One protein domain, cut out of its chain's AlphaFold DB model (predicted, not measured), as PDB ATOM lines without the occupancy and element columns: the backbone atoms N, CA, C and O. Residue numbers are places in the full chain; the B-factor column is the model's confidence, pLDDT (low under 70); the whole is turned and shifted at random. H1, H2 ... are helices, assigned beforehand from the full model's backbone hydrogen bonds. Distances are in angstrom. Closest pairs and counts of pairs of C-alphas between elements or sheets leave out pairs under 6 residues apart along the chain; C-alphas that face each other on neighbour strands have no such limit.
ATOM      1  N   PHE A 280     158.977 140.013 184.667       93.00
ATOM      2  CA  PHE A 280     157.605 140.042 185.170       93.00
ATOM      3  C   PHE A 280     156.592 140.223 184.040       93.00
ATOM      4  O   PHE A 280     156.505 141.262 183.394       93.00
ATOM      5  N   THR A 281     155.779 139.192 183.848       88.94
ATOM      6  CA  THR A 281     154.714 139.091 182.852       88.94
ATOM      7  C   THR A 281     153.460 138.526 183.516       88.94
ATOM      8  O   THR A 281     153.492 138.090 184.669       88.94
ATOM      9  N   SER A 282     152.341 138.477 182.791       82.94
ATOM     10  CA  SER A 282     151.084 137.906 183.297       82.94
ATOM     11  C   SER A 282     151.178 136.444 183.746       82.94
ATOM     12  O   SER A 282     150.316 136.000 184.507       82.94
ATOM     13  N   THR A 283     152.196 135.709 183.294       84.44
ATOM     14  CA  THR A 283     152.426 134.303 183.641       84.44
ATOM     15  C   THR A 283     153.506 134.111 184.700       84.44
ATOM     16  O   THR A 283     153.433 133.141 185.448       84.44
ATOM     17  N   THR A 284     154.488 135.013 184.783       90.25
ATOM     18  CA  THR A 284     155.613 134.894 185.724       90.25
ATOM     19  C   THR A 284     155.370 135.619 187.041       90.25
ATOM     20  O   THR A 284     155.852 135.163 188.071       90.25
ATOM     21  N   ALA A 285     154.592 136.708 187.049       91.00
ATOM     22  CA  ALA A 285     154.218 137.378 188.290       91.00
ATOM     23  C   ALA A 285     153.218 136.518 189.073       91.00
ATOM     24  O   ALA A 285     152.094 136.256 188.628       91.00
ATOM     25  N   THR A 286     153.629 136.085 190.260       92.56
ATOM     26  CA  THR A 286     152.820 135.220 191.119       92.56
ATOM     27  C   THR A 286     151.982 136.056 192.081       92.56
ATOM     28  O   THR A 286     152.400 137.110 192.553       92.56
ATOM     29  N   LEU A 287     150.760 135.601 192.354       93.44
ATOM     30  CA  LEU A 287     149.871 136.210 193.340       93.44
ATOM     31  C   LEU A 287     149.410 135.106 194.285       93.44
ATOM     32  O   LEU A 287     148.748 134.169 193.831       93.44
ATOM     33  N   ASP A 288     149.734 135.222 195.571       93.06
ATOM     34  CA  ASP A 288     149.319 134.268 196.594       93.06
ATOM     35  C   ASP A 288     147.809 134.405 196.848       93.06
ATOM     36  O   ASP A 288     147.318 135.281 197.570       93.06
ATOM     37  N   LEU A 289     147.046 133.523 196.200       90.31
ATOM     38  CA  LEU A 289     145.593 133.482 196.321       90.31
ATOM     39  C   LEU A 289     145.136 132.988 197.698       90.31
ATOM     40  O   LEU A 289     144.039 133.355 198.125       90.31
ATOM     41  N   ASP A 290     145.959 132.212 198.406       87.69
ATOM     42  CA  ASP A 290     145.656 131.768 199.762       87.69
ATOM     43  C   ASP A 290     145.835 132.917 200.756       87.69
ATOM     44  O   ASP A 290     144.932 133.171 201.557       87.69
ATOM     45  N   ALA A 291     146.922 133.691 200.652       90.06
ATOM     46  CA  ALA A 291     147.096 134.925 201.422       90.06
ATOM     47  C   ALA A 291     145.983 135.936 201.145       90.06
ATOM     48  O   ALA A 291     145.444 136.542 202.073       90.06
ATOM     49  N   TYR A 292     145.570 136.068 199.886       89.38
ATOM     50  CA  TYR A 292     144.438 136.909 199.528       89.38
ATOM     51  C   TYR A 292     143.114 136.407 200.138       89.38
ATOM     52  O   TYR A 292     142.337 137.200 200.679       89.38
ATOM     53  N   ALA A 293     142.852 135.096 200.126       86.25
ATOM     54  CA  ALA A 293     141.676 134.521 200.780       86.25
ATOM     55  C   ALA A 293     141.686 134.767 202.301       86.25
ATOM     56  O   ALA A 293     140.638 135.098 202.871       86.25
ATOM     57  N   ARG A 294     142.861 134.685 202.946       86.44
ATOM     58  CA  ARG A 294     143.046 135.052 204.361       86.44
ATOM     59  C   ARG A 294     142.727 136.523 204.606       86.44
ATOM     60  O   ARG A 294     141.937 136.828 205.502       86.44
ATOM     61  N   LEU A 295     143.253 137.421 203.772       87.94
ATOM     62  CA  LEU A 295     142.951 138.851 203.845       87.94
ATOM     63  C   LEU A 295     141.442 139.094 203.736       87.94
ATOM     64  O   LEU A 295     140.861 139.794 204.562       87.94
ATOM     65  N   CYS A 296     140.766 138.470 202.770       84.62
ATOM     66  CA  CYS A 296     139.315 138.580 202.653       84.62
ATOM     67  C   CYS A 296     138.587 138.082 203.910       84.62
ATOM     68  O   CYS A 296     137.633 138.720 204.355       84.62
ATOM     69  N   ALA A 297     139.040 136.986 204.521       82.94
ATOM     70  CA  ALA A 297     138.452 136.463 205.750       82.94
ATOM     71  C   ALA A 297     138.623 137.411 206.952       82.94
ATOM     72  O   ALA A 297     137.670 137.570 207.725       82.94
ATOM     73  N   GLN A 298     139.789 138.053 207.081       83.25
ATOM     74  CA  GLN A 298     140.102 139.054 208.113       83.25
ATOM     75  C   GLN A 298     139.276 140.331 207.925       83.25
ATOM     76  O   GLN A 298     138.626 140.801 208.856       83.25
ATOM     77  N   GLN A 299     139.197 140.824 206.690       81.25
ATOM     78  CA  GLN A 299     138.451 142.035 206.340       81.25
ATOM     79  C   GLN A 299     136.930 141.812 206.248       81.25
ATOM     80  O   GLN A 299     136.143 142.757 206.179       81.25
ATOM     81  N   GLY A 300     136.479 140.552 206.229       76.06
ATOM     82  CA  GLY A 300     135.080 140.202 205.985       76.06
ATOM     83  C   GLY A 300     134.617 140.505 204.556       76.06
ATOM     84  O   GLY A 300     133.437 140.779 204.335       76.06
ATOM     85  N   TRP A 301     135.531 140.475 203.588       80.19
ATOM     86  CA  TRP A 301     135.228 140.633 202.170       80.19
ATOM     87  C   TRP A 301     134.830 139.301 201.541       80.19
ATOM     88  O   TRP A 301     135.282 138.234 201.954       80.19
ATOM     89  N   ASN A 302     134.021 139.363 200.486       75.75
ATOM     90  CA  ASN A 302     133.886 138.220 199.593       75.75
ATOM     91  C   ASN A 302     135.160 138.130 198.726       75.75
ATOM     92  O   ASN A 302     135.494 139.134 198.087       75.75
ATOM     93  N   PRO A 303     135.860 136.979 198.671       68.00
ATOM     94  CA  PRO A 303     137.055 136.810 197.838       68.00
ATOM     95  C   PRO A 303     136.813 137.119 196.350       68.00
ATOM     96  O   PRO A 303     137.735 137.558 195.662       68.00
ATOM     97  N   GLY A 304     135.565 137.047 195.876       66.69
ATOM     98  CA  GLY A 304     135.168 137.536 194.556       66.69
ATOM     99  C   GLY A 304     135.384 136.531 193.421       66.69
ATOM    100  O   GLY A 304     135.672 135.361 193.647       66.69
ATOM    101  N   GLN A 305     135.171 136.996 192.188       75.19
ATOM    102  CA  GLN A 305     135.213 136.204 190.950       75.19
ATOM    103  C   GLN A 305     136.569 136.347 190.231       75.19
ATOM    104  O   GLN A 305     137.333 137.267 190.525       75.19
ATOM    105  N   LEU A 306     136.828 135.498 189.225       80.38
ATOM    106  CA  LEU A 306     138.045 135.502 188.389       80.38
ATOM    107  C   LEU A 306     138.462 136.906 187.906       80.38
ATOM    108  O   LEU A 306     139.641 137.244 187.925       80.38
ATOM    109  N   HIS A 307     137.496 137.760 187.552       82.38
ATOM    110  CA  HIS A 307     137.745 139.140 187.125       82.38
ATOM    111  C   HIS A 307     138.554 139.968 188.141       82.38
ATOM    112  O   HIS A 307     139.441 140.726 187.755       82.38
ATOM    113  N   ARG A 308     138.304 139.797 189.445       82.12
ATOM    114  CA  ARG A 308     139.026 140.526 190.497       82.12
ATOM    115  C   ARG A 308     140.483 140.088 190.591       82.12
ATOM    116  O   ARG A 308     141.357 140.930 190.771       82.12
ATOM    117  N   VAL A 309     140.746 138.793 190.420       86.38
ATOM    118  CA  VAL A 309     142.114 138.260 190.354       86.38
ATOM    119  C   VAL A 309     142.864 138.868 189.169       86.38
ATOM    120  O   VAL A 309     144.013 139.265 189.325       86.38
ATOM    121  N   LEU A 310     142.206 139.026 188.015       87.12
ATOM    122  CA  LEU A 310     142.807 139.683 186.851       87.12
ATOM    123  C   LEU A 310     143.139 141.161 187.113       87.12
ATOM    124  O   LEU A 310     144.221 141.603 186.738       87.12
ATOM    125  N   LEU A 311     142.264 141.912 187.794       87.75
ATOM    126  CA  LEU A 311     142.546 143.305 188.176       87.75
ATOM    127  C   LEU A 311     143.717 143.411 189.158       87.75
ATOM    128  O   LEU A 311     144.590 144.258 188.984       87.75
ATOM    129  N   MET A 312     143.762 142.532 190.164       89.88
ATOM    130  CA  MET A 312     144.868 142.479 191.122       89.88
ATOM    131  C   MET A 312     146.192 142.146 190.438       89.88
ATOM    132  O   MET A 312     147.188 142.805 190.710       89.88
ATOM    133  N   ARG A 313     146.200 141.180 189.509       90.69
ATOM    134  CA  ARG A 313     147.387 140.849 188.706       90.69
ATOM    135  C   ARG A 313     147.822 142.014 187.821       90.69
ATOM    136  O   ARG A 313     149.008 142.307 187.764       90.69
ATOM    137  N   ALA A 314     146.884 142.707 187.176       89.31
ATOM    138  CA  ALA A 314     147.201 143.886 186.371       89.31
ATOM    139  C   ALA A 314     147.809 145.016 187.221       89.31
ATOM    140  O   ALA A 314     148.783 145.638 186.805       89.31
ATOM    141  N   TYR A 315     147.280 145.251 188.426       90.31
ATOM    142  CA  TYR A 315     147.841 146.236 189.354       90.31
ATOM    143  C   TYR A 315     149.209 145.805 189.904       90.31
ATOM    144  O   TYR A 315     150.117 146.626 189.976       90.31
ATOM    145  N   LEU A 316     149.380 144.525 190.249       93.44
ATOM    146  CA  LEU A 316     150.658 143.962 190.691       93.44
ATOM    147  C   LEU A 316     151.737 144.133 189.618       93.44
ATOM    148  O   LEU A 316     152.832 144.604 189.913       93.44
ATOM    149  N   LEU A 317     151.416 143.816 188.363       91.88
ATOM    150  CA  LEU A 317     152.335 144.041 187.256       91.88
ATOM    151  C   LEU A 317     152.664 145.521 187.083       91.88
ATOM    152  O   LEU A 317     153.830 145.854 186.943       91.88
ATOM    153  N   MET A 318     151.676 146.413 187.192       90.69
ATOM    154  CA  MET A 318     151.925 147.855 187.156       90.69
ATOM    155  C   MET A 318     152.909 148.311 188.242       90.69
ATOM    156  O   MET A 318     153.748 149.168 187.963       90.69
ATOM    157  N   LEU A 319     152.849 147.740 189.452       92.31
ATOM    158  CA  LEU A 319     153.825 148.017 190.514       92.31
ATOM    159  C   LEU A 319     155.225 147.496 190.163       92.31
ATOM    160  O   LEU A 319     156.208 148.193 190.397       92.31
ATOM    161  N   LEU A 320     155.317 146.292 189.595       93.06
ATOM    162  CA  LEU A 320     156.591 145.655 189.262       93.06
ATOM    163  C   LEU A 320     157.269 146.309 188.051       93.06
ATOM    164  O   LEU A 320     158.457 146.612 188.107       93.06
ATOM    165  N   THR A 321     156.538 146.554 186.965       89.81
ATOM    166  CA  THR A 321     157.103 146.945 185.660       89.81
ATOM    167  C   THR A 321     156.972 148.437 185.352       89.81
ATOM    168  O   THR A 321     157.655 148.947 184.459       89.81
ATOM    169  N   GLY A 322     156.113 149.161 186.077       85.19
ATOM    170  CA  GLY A 322     155.760 150.544 185.751       85.19
ATOM    171  C   GLY A 322     154.901 150.670 184.484       85.19
ATOM    172  O   GLY A 322     154.867 151.742 183.877       85.19
ATOM    173  N   GLU A 323     154.231 149.592 184.068       82.38
ATOM    174  CA  GLU A 323     153.381 149.519 182.877       82.38
ATOM    175  C   GLU A 323     151.962 149.053 183.236       82.38
ATOM    176  O   GLU A 323     151.773 148.090 183.974       82.38
ATOM    177  N   ILE A 324     150.934 149.693 182.673       72.62
ATOM    178  CA  ILE A 324     149.600 149.083 182.635       72.62
ATOM    179  C   ILE A 324     149.549 148.181 181.405       72.62
ATOM    180  O   ILE A 324     149.372 148.671 180.288       72.62
ATOM    181  N   HIS A 325     149.701 146.877 181.627       71.88
ATOM    182  CA  HIS A 325     149.618 145.878 180.565       71.88
ATOM    183  C   HIS A 325     148.253 145.915 179.862       71.88
ATOM    184  O   HIS A 325     147.238 146.256 180.490       71.88
ATOM    185  N   PRO A 326     148.202 145.539 178.570       71.94
ATOM    186  CA  PRO A 326     146.938 145.394 177.869       71.94
ATOM    187  C   PRO A 326     146.014 144.418 178.615       71.94
ATOM    188  O   PRO A 326     146.490 143.533 179.338       71.94
ATOM    189  N   PRO A 327     144.685 144.565 178.458       78.12
ATOM    190  CA  PRO A 327     143.739 143.625 179.035       78.12
ATOM    191  C   PRO A 327     144.103 142.188 178.630       78.12
ATOM    192  O   PRO A 327     144.454 141.967 177.469       78.12
ATOM    193  N   PRO A 328     144.019 141.212 179.551       80.50
ATOM    194  CA  PRO A 328     144.280 139.822 179.205       80.50
ATOM    195  C   PRO A 328     143.279 139.332 178.155       80.50
ATOM    196  O   PRO A 328     142.182 139.881 178.012       80.50
ATOM    197  N   GLU A 329     143.644 138.280 177.428       78.50
ATOM    198  CA  GLU A 329     142.768 137.688 176.420       78.50
ATOM    199  C   GLU A 329     141.413 137.288 177.033       78.50
ATOM    200  O   GLU A 329     141.339 136.747 178.139       78.50
ATOM    201  N   GLY A 330     140.317 137.630 176.347       76.31
ATOM    202  CA  GLY A 330     138.954 137.415 176.845       76.31
ATOM    203  C   GLY A 330     138.484 138.401 177.927       76.31
ATOM    204  O   GLY A 330     137.381 138.240 178.456       76.31
ATOM    205  N   ALA A 331     139.268 139.431 178.269       78.19
ATOM    206  CA  ALA A 331     138.822 140.478 179.182       78.19
ATOM    207  C   ALA A 331     137.646 141.289 178.609       78.19
ATOM    208  O   ALA A 331     137.560 141.573 177.416       78.19
ATOM    209  N   SER A 332     136.746 141.720 179.496       81.00
ATOM    210  CA  SER A 332     135.652 142.629 179.141       81.00
ATOM    211  C   SER A 332     136.181 143.945 178.564       81.00
ATOM    212  O   SER A 332     137.175 144.483 179.050       81.00
ATOM    213  N   TYR A 333     135.443 144.547 177.625       80.44
ATOM    214  CA  TYR A 333     135.741 145.885 177.097       80.44
ATOM    215  C   TYR A 333     135.823 146.974 178.190       80.44
ATOM    216  O   TYR A 333     136.449 148.010 177.986       80.44
ATOM    217  N   ARG A 334     135.224 146.746 179.373       83.31
ATOM    218  CA  ARG A 334     135.300 147.655 180.534       83.31
ATOM    219  C   ARG A 334     136.530 147.445 181.419       83.31
ATOM    220  O   ARG A 334     136.670 148.147 182.416       83.31
ATOM    221  N   PHE A 335     137.424 146.510 181.097       84.50
ATOM    222  CA  PHE A 335     138.578 146.182 181.942       84.50
ATOM    223  C   PHE A 335     139.450 147.405 182.254       84.50
ATOM    224  O   PHE A 335     139.759 147.655 183.414       84.50
ATOM    225  N   ALA A 336     139.756 148.236 181.252       81.56
ATOM    226  CA  ALA A 336     140.534 149.461 181.446       81.56
ATOM    227  C   ALA A 336     139.850 150.468 182.396       81.56
ATOM    228  O   ALA A 336     140.505 151.104 183.229       81.56
ATOM    229  N   TRP A 337     138.519 150.579 182.316       83.94
ATOM    230  CA  TRP A 337     137.735 151.390 183.248       83.94
ATOM    231  C   TRP A 337     137.803 150.817 184.670       83.94
ATOM    232  O   TRP A 337     138.064 151.554 185.617       83.94
ATOM    233  N   HIS A 338     137.680 149.495 184.823       85.12
ATOM    234  CA  HIS A 338     137.818 148.824 186.116       85.12
ATOM    235  C   HIS A 338     139.220 148.961 186.723       85.12
ATOM    236  O   HIS A 338     139.321 149.140 187.933       85.12
ATOM    237  N   CYS A 339     140.289 148.955 185.922       85.31
ATOM    238  CA  CYS A 339     141.639 149.273 186.401       85.31
ATOM    239  C   CYS A 339     141.715 150.701 186.962       85.31
ATOM    240  O   CYS A 339     142.311 150.930 188.013       85.31
ATOM    241  N   SER A 340     141.073 151.662 186.294       84.94
ATOM    242  CA  SER A 340     141.030 153.059 186.746       84.94
ATOM    243  C   SER A 340     140.221 153.224 188.035       84.94
ATOM    244  O   SER A 340     140.643 153.944 188.939       84.94
ATOM    245  N   GLU A 341     139.094 152.520 188.160       84.69
ATOM    246  CA  GLU A 341     138.316 152.481 189.403       84.69
ATOM    247  C   GLU A 341     139.067 151.767 190.527       84.69
ATOM    248  O   GLU A 341     139.005 152.202 191.672       84.69
ATOM    249  N   PHE A 342     139.822 150.710 190.221       86.44
ATOM    250  CA  PHE A 342     140.658 150.015 191.197       86.44
ATOM    251  C   PHE A 342     141.727 150.953 191.776       86.44
ATOM    252  O   PHE A 342     141.857 151.052 192.994       86.44
ATOM    253  N   ARG A 343     142.408 151.736 190.928       87.38
ATOM    254  CA  ARG A 343     143.373 152.776 191.345       87.38
ATOM    255  C   ARG A 343     142.771 153.879 192.222       87.38
ATOM    256  O   ARG A 343     143.517 154.587 192.886       87.38
ATOM    257  N   PHE A 344     141.450 154.043 192.243       87.06
ATOM    258  CA  PHE A 344     140.763 155.002 193.113       87.06
ATOM    259  C   PHE A 344     140.202 154.339 194.383       87.06
ATOM    260  O   PHE A 344     140.411 154.833 195.489       87.06
ATOM    261  N   ARG A 345     139.527 153.192 194.235       85.44
ATOM    262  CA  ARG A 345     138.697 152.559 195.277       85.44
ATOM    263  C   ARG A 345     139.311 151.324 195.940       85.44
ATOM    264  O   ARG A 345     138.655 150.727 196.789       85.44
ATOM    265  N   ALA A 346     140.506 150.874 195.542       84.94
ATOM    266  CA  ALA A 346     141.155 149.722 196.177       84.94
ATOM    267  C   ALA A 346     141.411 150.014 197.663       84.94
ATOM    268  O   ALA A 346     142.161 150.956 197.946       84.94
ATOM    269  N   PRO A 347     140.821 149.251 198.607       83.00
ATOM    270  CA  PRO A 347     140.998 149.484 200.035       83.00
ATOM    271  C   PRO A 347     142.470 149.446 200.429       83.00
ATOM    272  O   PRO A 347     143.243 148.670 199.864       83.00
ATOM    273  N   ARG A 348     142.850 150.222 201.448       83.62
ATOM    274  CA  ARG A 348     144.245 150.310 201.903       83.62
ATOM    275  C   ARG A 348     144.856 148.939 202.207       83.62
ATOM    276  O   ARG A 348     145.919 148.639 201.690       83.62
ATOM    277  N   ALA A 349     144.149 148.072 202.936       84.88
ATOM    278  CA  ALA A 349     144.637 146.723 203.239       84.88
ATOM    279  C   ALA A 349     144.899 145.878 201.974       84.88
ATOM    280  O   ALA A 349     145.837 145.088 201.944       84.88
ATOM    281  N   LEU A 350     144.118 146.078 200.903       87.94
ATOM    282  CA  LEU A 350     144.358 145.419 199.618       87.94
ATOM    283  C   LEU A 350     145.572 146.008 198.887       87.94
ATOM    284  O   LEU A 350     146.327 145.259 198.277       87.94
ATOM    285  N   ARG A 351     145.780 147.328 198.950       89.19
ATOM    286  CA  ARG A 351     146.973 147.974 198.379       89.19
ATOM    287  C   ARG A 351     148.245 147.525 199.083       89.19
ATOM    288  O   ARG A 351     149.191 147.143 198.406       89.19
ATOM    289  N   SER A 352     148.245 147.527 200.415       90.44
ATOM    290  CA  SER A 352     149.391 147.078 201.206       90.44
ATOM    291  C   SER A 352     149.678 145.593 200.959       90.44
ATOM    292  O   SER A 352     150.833 145.227 200.786       90.44
ATOM    293  N   PHE A 353     148.640 144.756 200.812       93.00
ATOM    294  CA  PHE A 353     148.805 143.373 200.358       93.00
ATOM    295  C   PHE A 353     149.475 143.289 198.980       93.00
ATOM    296  O   PHE A 353     150.466 142.591 198.836       93.00
ATOM    297  N   LEU A 354     148.993 144.021 197.970       94.12
ATOM    298  CA  LEU A 354     149.597 143.984 196.629       94.12
ATOM    299  C   LEU A 354     151.027 144.537 196.599       94.12
ATOM    300  O   LEU A 354     151.837 144.052 195.813       94.12
ATOM    301  N   ARG A 355     151.350 145.509 197.457       94.62
ATOM    302  CA  ARG A 355     152.724 145.990 197.645       94.62
ATOM    303  C   ARG A 355     153.610 144.902 198.252       94.62
ATOM    304  O   ARG A 355     154.662 144.643 197.684       94.62
ATOM    305  N   GLN A 356     153.151 144.207 199.296       95.50
ATOM    306  CA  GLN A 356     153.875 143.061 199.860       95.50
ATOM    307  C   GLN A 356     154.094 141.965 198.812       95.50
ATOM    308  O   GLN A 356     155.196 141.468 198.655       95.50
ATOM    309  N   GLN A 357     153.070 141.639 198.021       96.88
ATOM    310  CA  GLN A 357     153.204 140.661 196.939       96.88
ATOM    311  C   GLN A 357     154.222 141.104 195.880       96.88
ATOM    312  O   GLN A 357     154.924 140.263 195.324       96.88
ATOM    313  N   ALA A 358     154.336 142.405 195.599       96.75
ATOM    314  CA  ALA A 358     155.384 142.915 194.720       96.75
ATOM    315  C   ALA A 358     156.780 142.730 195.338       96.75
ATOM    316  O   ALA A 358     157.687 142.289 194.640       96.75
ATOM    317  N   GLU A 359     156.945 143.004 196.634       97.06
ATOM    318  CA  GLU A 359     158.195 142.751 197.371       97.06
ATOM    319  C   GLU A 359     158.570 141.267 197.353       97.06
ATOM    320  O   GLU A 359     159.706 140.933 197.029       97.06
ATOM    321  N   ASP A 360     157.607 140.378 197.600       96.69
ATOM    322  CA  ASP A 360     157.817 138.929 197.593       96.69
ATOM    323  C   ASP A 360     158.237 138.432 196.198       96.69
ATOM    324  O   ASP A 360     159.139 137.604 196.077       96.69
ATOM    325  N   ASN A 361     157.636 138.971 195.127       97.44
ATOM    326  CA  ASN A 361     158.043 138.668 193.751       97.44
ATOM    327  C   ASN A 361     159.470 139.166 193.465       97.44
ATOM    328  O   ASN A 361     160.249 138.447 192.844       97.44
ATOM    329  N   LEU A 362     159.845 140.364 193.923       97.31
ATOM    330  CA  LEU A 362     161.220 140.855 193.775       97.31
ATOM    331  C   LEU A 362     162.211 139.970 194.542       97.31
ATOM    332  O   LEU A 362     163.220 139.558 193.972       97.31
ATOM    333  N   ALA A 363     161.894 139.612 195.787       96.69
ATOM    334  CA  ALA A 363     162.723 138.752 196.626       96.69
ATOM    335  C   ALA A 363     162.883 137.339 196.042       96.69
ATOM    336  O   ALA A 363     163.991 136.807 196.034       96.69
ATOM    337  N   HIS A 364     161.811 136.754 195.495       96.00
ATOM    338  CA  HIS A 364     161.846 135.441 194.842       96.00
ATOM    339  C   HIS A 364     162.794 135.401 193.635       96.00
ATOM    340  O   HIS A 364     163.404 134.371 193.361       96.00
ATOM    341  N   HIS A 365     162.935 136.525 192.930       95.69
ATOM    342  CA  HIS A 365     163.861 136.686 191.809       95.69
ATOM    343  C   HIS A 365     165.225 137.271 192.220       95.69
ATOM    344  O   HIS A 365     165.994 137.675 191.348       95.69
ATOM    345  N   GLU A 366     165.521 137.338 193.524       96.50
ATOM    346  CA  GLU A 366     166.774 137.874 194.080       96.50
ATOM    347  C   GLU A 366     167.054 139.337 193.667       96.50
ATOM    348  O   GLU A 366     168.198 139.781 193.544       96.50
ATOM    349  N   ILE A 367     165.993 140.122 193.453       97.12
ATOM    350  CA  ILE A 367     166.074 141.529 193.053       97.12
ATOM    351  C   ILE A 367     166.049 142.419 194.300       97.12
ATOM    352  O   ILE A 367     165.010 142.609 194.929       97.12
ATOM    353  N   ILE A 368     167.197 143.021 194.628       96.06
ATOM    354  CA  ILE A 368     167.345 143.975 195.738       96.06
ATOM    355  C   ILE A 368     167.086 145.396 195.222       96.06
ATOM    356  O   ILE A 368     168.007 146.149 194.914       96.06
ATOM    357  N   GLU A 369     165.813 145.756 195.087       96.12
ATOM    358  CA  GLU A 369     165.371 147.066 194.603       96.12
ATOM    359  C   GLU A 369     164.064 147.482 195.305       96.12
ATOM    360  O   GLU A 369     163.267 146.616 195.672       96.12
ATOM    361  N   PRO A 370     163.769 148.786 195.459       96.38
ATOM    362  CA  PRO A 370     162.475 149.220 195.990       96.38
ATOM    363  C   PRO A 370     161.337 148.905 195.006       96.38
ATOM    364  O   PRO A 370     161.530 148.996 193.795       96.38
ATOM    365  N   VAL A 371     160.123 148.607 195.489       94.44
ATOM    366  CA  VAL A 371     158.961 148.347 194.605       94.44
ATOM    367  C   VAL A 371     158.711 149.525 193.669       94.44
ATOM    368  O   VAL A 371     158.623 149.353 192.456       94.44
ATOM    369  N   THR A 372     158.652 150.729 194.236       92.06
ATOM    370  CA  THR A 372     158.428 151.979 193.511       92.06
ATOM    371  C   THR A 372     159.517 152.983 193.846       92.06
ATOM    372  O   THR A 372     159.902 153.120 195.005       92.06
ATOM    373  N   TRP A 373     159.951 153.744 192.849       94.56
ATOM    374  CA  TRP A 373     160.864 154.866 193.014       94.56
ATOM    375  C   TRP A 373     160.517 155.941 191.988       94.56
ATOM    376  O   TRP A 373     160.096 155.609 190.881       94.56
ATOM    377  N   VAL A 394     148.146 168.420 201.255       88.75
ATOM    378  CA  VAL A 394     148.055 167.987 202.652       88.75
ATOM    379  C   VAL A 394     147.393 166.608 202.701       88.75
ATOM    380  O   VAL A 394     146.209 166.455 202.405       88.75
ATOM    381  N   THR A 395     148.165 165.580 203.055       87.44
ATOM    382  CA  THR A 395     147.715 164.179 202.980       87.44
ATOM    383  C   THR A 395     146.526 163.878 203.892       87.44
ATOM    384  O   THR A 395     145.670 163.076 203.521       87.44
ATOM    385  N   ASP A 396     146.452 164.499 205.069       87.06
ATOM    386  CA  ASP A 396     145.359 164.260 206.018       87.06
ATOM    387  C   ASP A 396     144.029 164.805 205.483       87.06
ATOM    388  O   ASP A 396     143.071 164.044 205.367       87.06
ATOM    389  N   GLU A 397     144.015 166.057 205.017       87.19
ATOM    390  CA  GLU A 397     142.856 166.679 204.363       87.19
ATOM    391  C   GLU A 397     142.406 165.883 203.128       87.19
ATOM    392  O   GLU A 397     141.219 165.617 202.940       87.19
ATOM    393  N   PHE A 398     143.362 165.418 202.315       90.25
ATOM    394  CA  PHE A 398     143.068 164.573 201.159       90.25
ATOM    395  C   PHE A 398     142.360 163.267 201.555       90.25
ATOM    396  O   PHE A 398     141.411 162.849 200.885       90.25
ATOM    397  N   ARG A 399     142.796 162.610 202.640       87.38
ATOM    398  CA  ARG A 399     142.157 161.379 203.135       87.38
ATOM    399  C   ARG A 399     140.767 161.641 203.706       87.38
ATOM    400  O   ARG A 399     139.869 160.842 203.446       87.38
ATOM    401  N   ASP A 400     140.592 162.732 204.444       85.81
ATOM    402  CA  ASP A 400     139.304 163.095 205.039       85.81
ATOM    403  C   ASP A 400     138.260 163.384 203.950       85.81
ATOM    404  O   ASP A 400     137.138 162.875 204.003       85.81
ATOM    405  N   LEU A 401     138.651 164.098 202.891       86.25
ATOM    406  CA  LEU A 401     137.783 164.357 201.741       86.25
ATOM    407  C   LEU A 401     137.462 163.075 200.958       86.25
ATOM    408  O   LEU A 401     136.294 162.811 200.656       86.25
ATOM    409  N   LEU A 402     138.454 162.214 200.707       86.94
ATOM    410  CA  LEU A 402     138.240 160.895 200.093       86.94
ATOM    411  C   LEU A 402     137.283 159.996 200.882       86.94
ATOM    412  O   LEU A 402     136.621 159.136 200.295       86.94
ATOM    413  N   ALA A 403     137.223 160.156 202.205       81.44
ATOM    414  CA  ALA A 403     136.339 159.360 203.042       81.44
ATOM    415  C   ALA A 403     134.854 159.698 202.828       81.44
ATOM    416  O   ALA A 403     133.990 158.881 203.145       81.44
ATOM    417  N   THR A 404     134.552 160.874 202.273       81.25
ATOM    418  CA  THR A 404     133.179 161.340 202.031       81.25
ATOM    419  C   THR A 404     132.748 161.230 200.566       81.25
ATOM    420  O   THR A 404     131.554 161.130 200.292       81.25
ATOM    421  N   ALA A 405     133.697 161.189 199.628       82.50
ATOM    422  CA  ALA A 405     133.412 161.136 198.197       82.50
ATOM    423  C   ALA A 405     132.931 159.747 197.727       82.50
ATOM    424  O   ALA A 405     133.568 158.719 197.984       82.50
ATOM    425  N   GLY A 406     131.828 159.708 196.971       78.62
ATOM    426  CA  GLY A 406     131.294 158.495 196.344       78.62
ATOM    427  C   GLY A 406     131.891 158.210 194.962       78.62
ATOM    428  O   GLY A 406     131.927 157.053 194.514       78.62
ATOM    429  N   THR A 407     132.393 159.245 194.282       86.25
ATOM    430  CA  THR A 407     133.041 159.144 192.966       86.25
ATOM    431  C   THR A 407     134.361 159.915 192.896       86.25
ATOM    432  O   THR A 407     134.630 160.819 193.681       86.25
ATOM    433  N   VAL A 408     135.204 159.566 191.919       87.75
ATOM    434  CA  VAL A 408     136.470 160.280 191.676       87.75
ATOM    435  C   VAL A 408     136.251 161.725 191.227       87.75
ATOM    436  O   VAL A 408     137.089 162.569 191.514       87.75
ATOM    437  N   HIS A 409     135.138 162.014 190.545       88.25
ATOM    438  CA  HIS A 409     134.808 163.368 190.098       88.25
ATOM    439  C   HIS A 409     134.376 164.237 191.282       88.25
ATOM    440  O   HIS A 409     134.887 165.334 191.423       88.25
ATOM    441  N   GLU A 410     133.564 163.707 192.203       88.81
ATOM    442  CA  GLU A 410     133.235 164.403 193.459       88.81
ATOM    443  C   GLU A 410     134.487 164.711 194.289       88.81
ATOM    444  O   GLU A 410     134.652 165.830 194.767       88.81
ATOM    445  N   ALA A 411     135.392 163.734 194.434       89.44
ATOM    446  CA  ALA A 411     136.660 163.954 195.127       89.44
ATOM    447  C   ALA A 411     137.505 165.028 194.423       89.44
ATOM    448  O   ALA A 411     138.090 165.888 195.074       89.44
ATOM    449  N   ALA A 412     137.565 164.980 193.091       89.38
ATOM    450  CA  ALA A 412     138.297 165.936 192.274       89.38
ATOM    451  C   ALA A 412     137.748 167.362 192.431       89.38
ATOM    452  O   ALA A 412     138.531 168.276 192.683       89.38
ATOM    453  N   ASP A 413     136.426 167.533 192.375       88.31
ATOM    454  CA  ASP A 413     135.758 168.822 192.554       88.31
ATOM    455  C   ASP A 413     135.997 169.380 193.964       88.31
ATOM    456  O   ASP A 413     136.380 170.541 194.108       88.31
ATOM    457  N   ALA A 414     135.863 168.545 195.002       88.00
ATOM    458  CA  ALA A 414     136.096 168.946 196.391       88.00
ATOM    459  C   ALA A 414     137.551 169.368 196.658       88.00
ATOM    460  O   ALA A 414     137.801 170.299 197.419       88.00
ATOM    461  N   LEU A 415     138.513 168.704 196.012       87.38
ATOM    462  CA  LEU A 415     139.944 168.993 196.141       87.38
ATOM    463  C   LEU A 415     140.431 170.079 195.168       87.38
ATOM    464  O   LEU A 415     141.601 170.468 195.211       87.38
ATOM    465  N   GLY A 416     139.583 170.528 194.239       86.38
ATOM    466  CA  GLY A 416     139.992 171.393 193.135       86.38
ATOM    467  C   GLY A 416     141.106 170.774 192.279       86.38
ATOM    468  O   GLY A 416     142.019 171.486 191.848       86.38
ATOM    469  N   LEU A 417     141.075 169.456 192.066       87.44
ATOM    470  CA  LEU A 417     142.031 168.674 191.270       87.44
ATOM    471  C   LEU A 417     141.343 168.074 190.037       87.44
ATOM    472  O   LEU A 417     140.126 168.046 189.953       87.44
ATOM    473  N   ALA A 418     142.108 167.556 189.070       87.31
ATOM    474  CA  ALA A 418     141.517 166.710 188.030       87.31
ATOM    475  C   ALA A 418     141.356 165.269 188.544       87.31
ATOM    476  O   ALA A 418     142.162 164.799 189.350       87.31
ATOM    477  N   ALA A 419     140.376 164.530 188.015       88.69
ATOM    478  CA  ALA A 419     140.115 163.141 188.410       88.69
ATOM    479  C   ALA A 419     141.362 162.240 188.329       88.69
ATOM    480  O   ALA A 419     141.578 161.392 189.194       88.69
ATOM    481  N   GLU A 420     142.224 162.435 187.327       89.19
ATOM    482  CA  GLU A 420     143.462 161.660 187.241       89.19
ATOM    483  C   GLU A 420     144.506 162.070 188.288       89.19
ATOM    484  O   GLU A 420     145.196 161.196 188.808       89.19
ATOM    485  N   HIS A 421     144.613 163.354 188.653       90.88
ATOM    486  CA  HIS A 421     145.498 163.781 189.746       90.88
ATOM    487  C   HIS A 421     145.112 163.097 191.058       90.88
ATOM    488  O   HIS A 421     145.999 162.647 191.779       90.88
ATOM    489  N   VAL A 422     143.810 162.934 191.323       91.56
ATOM    490  CA  VAL A 422     143.313 162.171 192.480       91.56
ATOM    491  C   VAL A 422     143.775 160.713 192.408       91.56
ATOM    492  O   VAL A 422     144.360 160.214 193.366       91.56
ATOM    493  N   ARG A 423     143.595 160.028 191.266       90.69
ATOM    494  CA  ARG A 423     144.040 158.627 191.101       90.69
ATOM    495  C   ARG A 423     145.550 158.459 191.274       90.69
ATOM    496  O   ARG A 423     145.983 157.536 191.958       90.69
ATOM    497  N   LEU A 424     146.349 159.342 190.671       90.88
ATOM    498  CA  LEU A 424     147.812 159.322 190.784       90.88
ATOM    499  C   LEU A 424     148.264 159.547 192.230       90.88
ATOM    500  O   LEU A 424     149.163 158.852 192.698       90.88
ATOM    501  N   TYR A 425     147.620 160.463 192.956       92.25
ATOM    502  CA  TYR A 425     147.953 160.707 194.355       92.25
ATOM    503  C   TYR A 425     147.531 159.547 195.268       92.25
ATOM    504  O   TYR A 425     148.268 159.204 196.194       92.25
ATOM    505  N   CYS A 426     146.417 158.863 194.972       90.81
ATOM    506  CA  CYS A 426     146.068 157.606 195.643       90.81
ATOM    507  C   CYS A 426     147.132 156.518 195.418       90.81
ATOM    508  O   CYS A 426     147.476 155.797 196.353       90.81
ATOM    509  N   ASP A 427     147.677 156.396 194.202       88.38
ATOM    510  CA  ASP A 427     148.769 155.454 193.911       88.38
ATOM    511  C   ASP A 427     150.057 155.785 194.688       88.38
ATOM    512  O   ASP A 427     150.724 154.868 195.166       88.38
ATOM    513  N   LEU A 428     150.375 157.074 194.863       89.31
ATOM    514  CA  LEU A 428     151.547 157.534 195.620       89.31
ATOM    515  C   LEU A 428     151.413 157.326 197.134       89.31
ATOM    516  O   LEU A 428     152.374 156.930 197.784       89.31
ATOM    517  N   THR A 429     150.238 157.609 197.700       86.94
ATOM    518  CA  THR A 429     150.024 157.658 199.163       86.94
ATOM    519  C   THR A 429     149.350 156.417 199.744       86.94
ATOM    520  O   THR A 429     149.110 156.350 200.948       86.94
ATOM    521  N   GLU A 430     148.986 155.453 198.894       82.44
ATOM    522  CA  GLU A 430     148.103 154.327 199.234       82.44
ATOM    523  C   GLU A 430     146.726 154.747 199.784       82.44
ATOM    524  O   GLU A 430     146.007 153.930 200.373       82.44
ATOM    525  N   ALA A 431     146.336 156.011 199.596       84.00
ATOM    526  CA  ALA A 431     145.023 156.499 199.979       84.00
ATOM    527  C   ALA A 431     143.920 155.826 199.149       84.00
ATOM    528  O   ALA A 431     144.123 155.347 198.028       84.00
ATOM    529  N   SER A 432     142.727 155.760 199.729       81.12
ATOM    530  CA  SER A 432     141.588 155.075 199.133       81.12
ATOM    531  C   SER A 432     140.285 155.739 199.542       81.12
ATOM    532  O   SER A 432     140.174 156.229 200.667       81.12
ATOM    533  N   ALA A 433     139.308 155.731 198.638       78.31
ATOM    534  CA  ALA A 433     137.951 156.164 198.943       78.31
ATOM    535  C   ALA A 433     137.291 155.231 199.975       78.31
ATOM    536  O   ALA A 433     137.518 154.018 199.965       78.31
ATOM    537  N   ALA A 434     136.434 155.780 200.842       66.00
ATOM    538  CA  ALA A 434     135.774 154.984 201.885       66.00
ATOM    539  C   ALA A 434     134.773 153.960 201.333       66.00
ATOM    540  O   ALA A 434     134.558 152.925 201.961       66.00
ATOM    541  N   THR A 435     134.166 154.234 200.174       61.56
ATOM    542  CA  THR A 435     133.210 153.321 199.536       61.56
ATOM    543  C   THR A 435     133.955 152.397 198.571       61.56
ATOM    544  O   THR A 435     134.357 152.846 197.490       61.56
ATOM    545  N   PRO A 436     134.139 151.102 198.897       60.97
ATOM    546  CA  PRO A 436     134.786 150.189 197.970       60.97
ATOM    547  C   PRO A 436     133.912 149.998 196.735       60.97
ATOM    548  O   PRO A 436     132.685 150.057 196.791       60.97
ATOM    549  N   SER A 437     134.558 149.766 195.597       60.78
ATOM    550  CA  SER A 437     133.851 149.462 194.354       60.78
ATOM    551  C   SER A 437     133.013 148.187 194.496       60.78
ATOM    552  O   SER A 437     133.496 147.210 195.067       60.78
ATOM    553  N   ASP A 438     131.849 148.120 193.843       58.78
ATOM    554  CA  ASP A 438     131.125 146.855 193.615       58.78
ATOM    555  C   ASP A 438     132.020 145.787 192.952       58.78
ATOM    556  O   ASP A 438     131.853 144.585 193.164       58.78
ATOM    557  N   VAL A 439     133.025 146.240 192.196       56.28
ATOM    558  CA  VAL A 439     134.055 145.434 191.523       56.28
ATOM    559  C   VAL A 439     135.028 144.792 192.523       56.28
ATOM    560  O   VAL A 439     135.571 143.716 192.274       56.28
ATOM    561  N   ILE A 440     135.224 145.424 193.684       54.69
ATOM    562  CA  ILE A 440     136.083 144.959 194.786       54.69
ATOM    563  C   ILE A 440     135.261 144.132 195.804       54.69
ATOM    564  O   ILE A 440     135.767 143.675 196.825       54.69
ATOM    565  N   GLY A 441     134.014 143.805 195.455       51.25
ATOM    566  CA  GLY A 441     133.131 142.932 196.213       51.25
ATOM    567  C   GLY A 441     132.283 143.699 197.221       51.25
ATOM    568  O   GLY A 441     132.742 144.614 197.897       51.25
TER     569      GLY A 441
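Overview. This is residues 280 to 373 and 394 to 441 of the 666 residues of an uncharacterized protein of Streptomyces nanshensis (UniProt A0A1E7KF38). Two groups of short helices stand at the two ends of one compact body, and their helices mostly cross at steep angles instead of lying side by side. In the larger group H4 crosses H2 with its residues 354 to 358, H3 packs on residues 311 to 315 of H2, and H1 sits loosely near H4; in the smaller group H5 packs on H6 and H6 on H7, and H7 packs on H3 to join the two groups. After H7, residues 430 to 441 run back to the larger group with no named element. The printed part has 142 residues with seven named helices, in the order H1 to H7, and no named strand; its class is all helix. It is compact, with a radius of gyration of the C-alphas of 15.1 A and spans of 42 by 32 by 31 A.

Arrangement. The longest helix, H4, residues 348 to 364, touches H2, residues 306 to 321, with residues 354 to 358 alone, at a steep tilt of 59 degrees, the same way; their closest C-alphas, of Leu 354 and Leu 316, are 6.0 A apart. H1, residues 289 to 299, touches no helix; it is close to H4 but not clearly touching, with the closest C-alphas, of Tyr 292 and Phe 353, 7.8 A apart, at a shallow tilt of 25 degrees, opposite ways. H2, with residues 311 to 315 alone, touches H3, residues 335 to 345, about perpendicular at 75 degrees; the closest C-alphas, of Leu 311 and Cys 339, are 6.3 A apart. H3 touches H7, residues 419 to 429, at a steep tilt of 60 degrees, the same way, with the closest C-alphas, of Phe 344 and Arg 423, 5.3 A apart. H7 touches H6, residues 408 to 415, about perpendicular at 82 degrees, and the closest C-alphas, of Ala 419 and Ala 412, are 5.1 A apart. H6 touches H5, residues 395 to 404, at a steep tilt of 51 degrees, opposite ways, with the closest C-alphas, of Ala 411 and Leu 402, 6.0 A apart. Among the pairs that are apart are H1 and H7, and H2 and H6. Every O i to N i+4 pair is within hydrogen-bond range in H1, H2, H3, H4, H6 and H7; in H5 it is 5 of 6.

Along the chain. H4 is 24.1 A long, from C-alpha 348 at (144.245, 150.310, 201.903) to C-alpha 364, and H2 is 22.4 A. H1 begins at C-alpha 289, (145.593, 133.482, 196.321), and H7, 15.6 A long, ends at C-alpha 429, (150.024, 157.658, 199.163). H1 measures 15.0 A, H3 14.8 A, H5 14.8 A and H6 10.4 A.

Size, cuts and confidence. The two C-alphas farthest apart, of Glu 366 and Asp 413, are 43.8 A apart. Residues 374 to 393 are not printed, and C-alphas 373 and 394 are 20.7 A apart across this cut. The link from H2 to H3, 13 residues, is long. The mean pLDDT of the printed part is 85.5; residues 303 to 304 and 434 to 441 are under 70.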